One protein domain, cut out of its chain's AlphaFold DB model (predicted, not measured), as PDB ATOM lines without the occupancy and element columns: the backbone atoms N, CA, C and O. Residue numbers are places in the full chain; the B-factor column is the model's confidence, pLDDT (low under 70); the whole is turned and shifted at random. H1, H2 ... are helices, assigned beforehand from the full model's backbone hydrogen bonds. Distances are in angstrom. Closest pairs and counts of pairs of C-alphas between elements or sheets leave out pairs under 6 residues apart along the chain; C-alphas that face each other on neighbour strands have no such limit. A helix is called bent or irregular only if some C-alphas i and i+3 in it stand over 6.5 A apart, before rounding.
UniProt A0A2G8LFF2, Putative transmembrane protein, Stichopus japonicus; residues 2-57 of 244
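This is residues 2 to 57 of the 244 residues of the protein "Putative transmembrane protein" of Stichopus japonicus (UniProt A0A2G8LFF2). Two long helices, H1 and H2, meet near their ends in an open V, with the end of H1 and the beginning of H2 at the corner. The V is flat, nothing fills the space between its arms, and a short tail, residues 54 to 57, continues past the far end of H2. The printed part has 56 residues, with two named helices, H1 then H2 along the chain, and no named strand; the class is all helix. It is extended, with a radius of gyration of the C-alphas of 18.9 A and spans of 57 by 37 by 7 A.

After Lys 2, H1 runs over residues 3 to 26, from C-alpha 3 at (343.605, 365.700, 289.715) to C-alpha 26 at (330.626, 345.787, 262.661), a length of 36.0 A. It is neither bent nor irregular, but only just: C-alphas 12 and 15 are 6.0 A apart. After Arg 27, H2 runs over residues 28 to 53, a length of 37.4 A, and ends with C-alpha 53 at (361.448, 370.183, 247.829).

H1 and H2 are joined by a tight link of one residue. They are close but not clearly touching, with 1 pair of C-alphas within 8 A, those of Ala 24 and Ile 31, 6.2 A apart. They run opposite ways at a steep tilt of 69.7 degrees, only just short of about perpendicular. Their centres are 26.3 A apart. In H2 every O i to N i+4 pair is within hydrogen-bond range; in H1, 16 of 20 are.

The two C-alphas farthest apart, those of Gly 4 and Arg 57, are 57.4 A apart. Residues 2 to 22, 25 to 30 and 33 to 57 stand free. The printed part has no cut. The mean pLDDT of the printed part is 76.3; residues 2 to 15 and 54 to 57 are under 70.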
ATOM      1  N   LYS A   2     343.927 369.755 291.146       53.62
ATOM      2  CA  LYS A   2     344.461 369.491 289.779       53.62
ATOM      3  C   LYS A   2     344.224 368.062 289.246       53.62
ATOM      4  O   LYS A   2     344.332 367.837 288.049       53.62
ATOM      5  N   GLN A   3     343.840 367.107 290.101       52.41
ATOM      6  CA  GLN A   3     343.605 365.700 289.715       52.41
ATOM      7  C   GLN A   3     342.206 365.418 289.138       52.41
ATOM      8  O   GLN A   3     342.049 364.509 288.329       52.41
ATOM      9  N   GLY A   4     341.189 366.215 289.488       54.84
ATOM     10  CA  GLY A   4     339.811 365.997 289.023       54.84
ATOM     11  C   GLY A   4     339.568 366.333 287.545       54.84
ATOM     12  O   GLY A   4     338.636 365.800 286.946       54.84
ATOM     13  N   ALA A   5     340.404 367.186 286.942       55.94
ATOM     14  CA  ALA A   5     340.288 367.568 285.535       55.94
ATOM     15  C   ALA A   5     340.828 366.475 284.595       55.94
ATOM     16  O   ALA A   5     340.178 366.140 283.611       55.94
ATOM     17  N   ASN A   6     341.960 365.850 284.944       58.12
ATOM     18  CA  ASN A   6     342.590 364.794 284.141       58.12
ATOM     19  C   ASN A   6     341.681 363.560 283.992       58.12
ATOM     20  O   ASN A   6     341.500 363.032 282.899       58.12
ATOM     21  N   LEU A   7     341.007 363.160 285.074       60.44
ATOM     22  CA  LEU A   7     340.104 362.005 285.068       60.44
ATOM     23  C   LEU A   7     338.825 362.240 284.241       60.44
ATOM     24  O   LEU A   7     338.255 361.295 283.694       60.44
ATOM     25  N   ARG A   8     338.365 363.497 284.130       58.69
ATOM     26  CA  ARG A   8     337.214 363.856 283.284       58.69
ATOM     27  C   ARG A   8     337.572 363.844 281.800       58.69
ATOM     28  O   ARG A   8     336.768 363.342 281.023       58.69
ATOM     29  N   TYR A   9     338.764 364.310 281.423       60.62
ATOM     30  CA  TYR A   9     339.253 364.249 280.038       60.62
ATOM     31  C   TYR A   9     339.389 362.806 279.538       60.62
ATOM     32  O   TYR A   9     338.877 362.479 278.470       60.62
ATOM     33  N   VAL A  10     339.978 361.920 280.347       62.03
ATOM     34  CA  VAL A  10     340.104 360.489 280.013       62.03
ATOM     35  C   VAL A  10     338.726 359.845 279.815       62.03
ATOM     36  O   VAL A  10     338.495 359.149 278.830       62.03
ATOM     37  N   ARG A  11     337.762 360.144 280.694       60.44
ATOM     38  CA  ARG A  11     336.399 359.594 280.604       60.44
ATOM     39  C   ARG A  11     335.596 360.161 279.420       60.44
ATOM     40  O   ARG A  11     334.748 359.455 278.876       60.44
ATOM     41  N   MET A  12     335.852 361.408 279.010       60.84
ATOM     42  CA  MET A  12     335.240 362.018 277.818       60.84
ATOM     43  C   MET A  12     335.830 361.474 276.512       60.84
ATOM     44  O   MET A  12     335.082 361.321 275.556       60.84
ATOM     45  N   ALA A  13     337.121 361.125 276.483       61.59
ATOM     46  CA  ALA A  13     337.775 360.498 275.331       61.59
ATOM     47  C   ALA A  13     337.484 358.984 275.200       61.59
ATOM     48  O   ALA A  13     337.540 358.446 274.096       61.59
ATOM     49  N   MET A  14     337.115 358.301 276.293       63.22
ATOM     50  CA  MET A  14     336.773 356.867 276.277       63.22
ATOM     51  C   MET A  14     335.456 356.557 275.553       63.22
ATOM     52  O   MET A  14     335.406 355.604 274.781       63.22
ATOM     53  N   LYS A  15     334.404 357.372 275.730       67.00
ATOM     54  CA  LYS A  15     333.097 357.123 275.082       67.00
ATOM     55  C   LYS A  15     333.162 357.152 273.540       67.00
ATOM     56  O   LYS A  15     332.621 356.245 272.913       67.00
ATOM     57  N   PRO A  16     333.820 358.137 272.896       71.31
ATOM     58  CA  PRO A  16     334.037 358.123 271.450       71.31
ATOM     59  C   PRO A  16     334.884 356.932 270.990       71.31
ATOM     60  O   PRO A  16     334.584 356.347 269.954       71.31
ATOM     61  N   ALA A  17     335.907 356.549 271.762       72.19
ATOM     62  CA  ALA A  17     336.796 355.439 271.418       72.19
ATOM     63  C   ALA A  17     336.082 354.075 271.455       72.19
ATOM     64  O   ALA A  17     336.289 353.247 270.570       72.19
ATOM     65  N   GLU A  18     335.202 353.851 272.433       74.38
ATOM     66  CA  GLU A  18     334.387 352.632 272.527       74.38
ATOM     67  C   GLU A  18     333.373 352.530 271.379       74.38
ATOM     68  O   GLU A  18     333.226 351.467 270.769       74.38
ATOM     69  N   ASN A  19     332.740 353.649 271.015       70.94
ATOM     70  CA  ASN A  19     331.822 353.714 269.876       70.94
ATOM     71  C   ASN A  19     332.543 353.493 268.541       70.94
ATOM     72  O   ASN A  19     332.047 352.758 267.689       70.94
ATOM     73  N   LEU A  20     333.734 354.075 268.376       72.31
ATOM     74  CA  LEU A  20     334.567 353.881 267.190       72.31
ATOM     75  C   LEU A  20     335.024 352.421 267.064       72.31
ATOM     76  O   LEU A  20     334.990 351.858 265.973       72.31
ATOM     77  N   LYS A  21     335.382 351.785 268.185       75.56
ATOM     78  CA  LYS A  21     335.759 350.367 268.234       75.56
ATOM     79  C   LYS A  21     334.590 349.451 267.862       75.56
ATOM     80  O   LYS A  21     334.771 348.533 267.066       75.56
ATOM     81  N   SER A  22     333.397 349.707 268.403       74.38
ATOM     82  CA  SER A  22     332.189 348.946 268.056       74.38
ATOM     83  C   SER A  22     331.831 349.117 266.577       74.38
ATOM     84  O   SER A  22     331.612 348.133 265.873       74.38
ATOM     85  N   PHE A  23     331.869 350.348 266.064       72.62
ATOM     86  CA  PHE A  23     331.622 350.634 264.652       72.62
ATOM     87  C   PHE A  23     332.636 349.939 263.730       72.62
ATOM     88  O   PHE A  23     332.249 349.346 262.721       72.62
ATOM     89  N   ALA A  24     333.917 349.935 264.111       72.50
ATOM     90  CA  ALA A  24     334.967 349.279 263.344       72.50
ATOM     91  C   ALA A  24     334.803 347.753 263.278       72.50
ATOM     92  O   ALA A  24     335.056 347.151 262.236       72.50
ATOM     93  N   TYR A  25     334.318 347.135 264.358       76.44
ATOM     94  CA  TYR A  25     334.052 345.697 264.418       76.44
ATOM     95  C   TYR A  25     332.872 345.270 263.531       76.44
ATOM     96  O   TYR A  25     332.901 344.202 262.927       76.44
ATOM     97  N   HIS A  26     331.842 346.114 263.413       79.69
ATOM     98  CA  HIS A  26     330.626 345.787 262.661       79.69
ATOM     99  C   HIS A  26     330.729 346.074 261.155       79.69
ATOM    100  O   HIS A  26     329.894 345.598 260.385       79.69
ATOM    101  N   ARG A  27     331.718 346.863 260.711       79.38
ATOM    102  CA  ARG A  27     331.889 347.254 259.297       79.38
ATOM    103  C   ARG A  27     333.341 347.093 258.805       79.38
ATOM    104  O   ARG A  27     333.900 348.047 258.263       79.38
ATOM    105  N   PRO A  28     333.946 345.892 258.917       75.62
ATOM    106  CA  PRO A  28     335.347 345.659 258.563       75.62
ATOM    107  C   PRO A  28     335.766 346.134 257.154       75.62
ATOM    108  O   PRO A  28     336.783 346.822 257.064       75.62
ATOM    109  N   PRO A  29     335.015 345.884 256.056       81.44
ATOM    110  CA  PRO A  29     335.452 346.307 254.720       81.44
ATOM    111  C   PRO A  29     335.498 347.832 254.548       81.44
ATOM    112  O   PRO A  29     336.357 348.350 253.841       81.44
ATOM    113  N   PHE A  30     334.610 348.565 255.226       82.44
ATOM    114  CA  PHE A  30     334.568 350.026 255.154       82.44
ATOM    115  C   PHE A  30     335.764 350.663 255.870       82.44
ATOM    116  O   PHE A  30     336.356 351.614 255.366       82.44
ATOM    117  N   ILE A  31     336.163 350.111 257.018       85.88
ATOM    118  CA  ILE A  31     337.334 350.593 257.761       85.88
ATOM    119  C   ILE A  31     338.616 350.376 256.962       85.88
ATOM    120  O   ILE A  31     339.435 351.285 256.876       85.88
ATOM    121  N   ILE A  32     338.772 349.203 256.342       88.06
ATOM    122  CA  ILE A  32     339.942 348.902 255.506       88.06
ATOM    123  C   ILE A  32     340.016 349.889 254.337       88.06
ATOM    124  O   ILE A  32     341.065 350.483 254.110       88.06
ATOM    125  N   PHE A  33     338.895 350.139 253.655       90.12
ATOM    126  CA  PHE A  33     338.823 351.123 252.575       90.12
ATOM    127  C   PHE A  33     339.236 352.533 253.026       90.12
ATOM    128  O   PHE A  33     340.047 353.179 252.363       90.12
ATOM    129  N   LEU A  34     338.742 352.994 254.181       90.25
ATOM    130  CA  LEU A  34     339.124 354.294 254.740       90.25
ATOM    131  C   LEU A  34     340.614 354.367 255.096       90.25
ATOM    132  O   LEU A  34     341.255 355.379 254.821       90.25
ATOM    133  N   VAL A  35     341.178 353.302 255.673       90.94
ATOM    134  CA  VAL A  35     342.616 353.225 255.977       90.94
ATOM    135  C   VAL A  35     343.442 353.255 254.691       90.94
ATOM    136  O   VAL A  35     344.428 353.983 254.626       90.94
ATOM    137  N   CYS A  36     343.026 352.537 253.646       93.62
ATOM    138  CA  CYS A  36     343.689 352.567 252.344       93.62
ATOM    139  C   CYS A  36     343.670 353.968 251.718       93.62
ATOM    140  O   CYS A  36     344.708 354.423 251.241       93.62
ATOM    141  N   ILE A  37     342.536 354.679 251.762       95.81
ATOM    142  CA  ILE A  37     342.452 356.069 251.281       95.81
ATOM    143  C   ILE A  37     343.374 356.981 252.088       95.81
ATOM    144  O   ILE A  37     344.060 357.817 251.508       95.81
ATOM    145  N   LEU A  38     343.414 356.819 253.411       95.62
ATOM    146  CA  LEU A  38     344.269 357.632 254.271       95.62
ATOM    147  C   LEU A  38     345.754 357.404 253.960       95.62
ATOM    148  O   LEU A  38     346.503 358.366 253.816       95.62
ATOM    149  N   LEU A  39     346.172 356.146 253.795       96.50
ATOM    150  CA  LEU A  39     347.540 355.802 253.399       96.50
ATOM    151  C   LEU A  39     347.882 356.339 252.006       96.50
ATOM    152  O   LEU A  39     348.970 356.875 251.812       96.50
ATOM    153  N   PHE A  40     346.951 356.249 251.056       96.81
ATOM    154  CA  PHE A  40     347.135 356.800 249.716       96.81
ATOM    155  C   PHE A  40     347.264 358.327 249.740       96.81
ATOM    156  O   PHE A  40     348.158 358.878 249.104       96.81
ATOM    157  N   ALA A  41     346.441 359.017 250.532       96.56
ATOM    158  CA  ALA A  41     346.533 360.461 250.713       96.56
ATOM    159  C   ALA A  41     347.876 360.873 251.332       96.56
ATOM    160  O   ALA A  41     348.507 361.806 250.844       96.56
ATOM    161  N   VAL A  42     348.348 360.156 252.360       96.50
ATOM    162  CA  VAL A  42     349.676 360.392 252.950       96.50
ATOM    163  C   VAL A  42     350.771 360.183 251.907       96.50
ATOM    164  O   VAL A  42     351.631 361.048 251.772       96.50
ATOM    165  N   ALA A  43     350.715 359.103 251.124       95.88
ATOM    166  CA  ALA A  43     351.687 358.844 250.065       95.88
ATOM    167  C   ALA A  43     351.706 359.961 249.007       95.88
ATOM    168  O   ALA A  43     352.782 360.422 248.633       95.88
ATOM    169  N   LEU A  44     350.537 360.443 248.568       95.94
ATOM    170  CA  LEU A  44     350.433 361.550 247.614       95.94
ATOM    171  C   LEU A  44     350.944 362.873 248.188       95.94
ATOM    172  O   LEU A  44     351.612 363.620 247.482       95.94
ATOM    173  N   ILE A  45     350.662 363.169 249.458       95.12
ATOM    174  CA  ILE A  45     351.178 364.370 250.127       95.12
ATOM    175  C   ILE A  45     352.698 364.282 250.267       95.12
ATOM    176  O   ILE A  45     353.391 365.243 249.949       95.12
ATOM    177  N   SER A  46     353.233 363.136 250.695       92.50
ATOM    178  CA  SER A  46     354.678 362.905 250.766       92.50
ATOM    179  C   SER A  46     355.336 363.040 249.397       92.50
ATOM    180  O   SER A  46     356.374 363.683 249.294       92.50
ATOM    181  N   LEU A  47     354.712 362.501 248.347       89.31
ATOM    182  CA  LEU A  47     355.169 362.663 246.970       89.31
ATOM    183  C   LEU A  47     355.109 364.131 246.523       89.31
ATOM    184  O   LEU A  47     356.052 364.607 245.908       89.31
ATOM    185  N   GLY A  48     354.054 364.868 246.870       87.12
ATOM    186  CA  GLY A  48     353.926 366.295 246.566       87.12
ATOM    187  C   GLY A  48     354.981 367.148 247.272       87.12
ATOM    188  O   GLY A  48     355.601 367.993 246.638       87.12
ATOM    189  N   ILE A  49     355.246 366.885 248.556       88.25
ATOM    190  CA  ILE A  49     356.325 367.537 249.319       88.25
ATOM    191  C   ILE A  49     357.690 367.170 248.731       88.25
ATOM    192  O   ILE A  49     358.567 368.023 248.641       88.25
ATOM    193  N   TYR A  50     357.872 365.916 248.316       86.06
ATOM    194  CA  TYR A  50     359.091 365.466 247.652       86.06
ATOM    195  C   TYR A  50     359.299 366.202 246.324       86.06
ATOM    196  O   TYR A  50     360.364 366.768 246.125       86.06
ATOM    197  N   ILE A  51     358.273 366.284 245.469       81.69
ATOM    198  CA  ILE A  51     358.303 367.042 244.207       81.69
ATOM    199  C   ILE A  51     358.519 368.543 244.442       81.69
ATOM    200  O   ILE A  51     359.137 369.218 243.631       81.69
ATOM    201  N   GLN A  52     357.998 369.093 245.538       78.06
ATOM    202  CA  GLN A  52     358.160 370.509 245.856       78.06
ATOM    203  C   GLN A  52     359.569 370.839 246.370       78.06
ATOM    204  O   GLN A  52     360.095 371.909 246.076       78.06
ATOM    205  N   ASN A  53     360.159 369.950 247.172       74.31
ATOM    206  CA  ASN A  53     361.448 370.183 247.829       74.31
ATOM    207  C   ASN A  53     362.634 369.618 247.051       74.31
ATOM    208  O   ASN A  53     363.786 369.931 247.364       74.31
ATOM    209  N   HIS A  54     362.385 368.737 246.093       65.00
ATOM    210  CA  HIS A  54     363.383 368.233 245.170       65.00
ATOM    211  C   HIS A  54     362.935 368.625 243.783       65.00
ATOM    212  O   HIS A  54     361.798 368.351 243.420       65.00
ATOM    213  N   ASP A  55     363.831 369.249 243.021       59.97
ATOM    214  CA  ASP A  55     363.627 369.463 241.594       59.97
ATOM    215  C   ASP A  55     363.402 368.090 240.955       59.97
ATOM    216  O   ASP A  55     364.344 367.341 240.677       59.97
ATOM    217  N   VAL A  56     362.135 367.710 240.788       56.22
ATOM    218  CA  VAL A  56     361.761 366.558 239.979       56.22
ATOM    219  C   VAL A  56     361.944 367.038 238.559       56.22
ATOM    220  O   VAL A  56     361.047 367.621 237.955       56.22
ATOM    221  N   ARG A  57     363.197 366.877 238.123       51.00
ATOM    222  CA  ARG A  57     363.708 367.269 236.817       51.00
ATOM    223  C   ARG A  57     362.703 366.867 235.762       51.00
ATOM    224  O   ARG A  57     362.217 365.730 235.753       51.00
TER     225      ARG A  57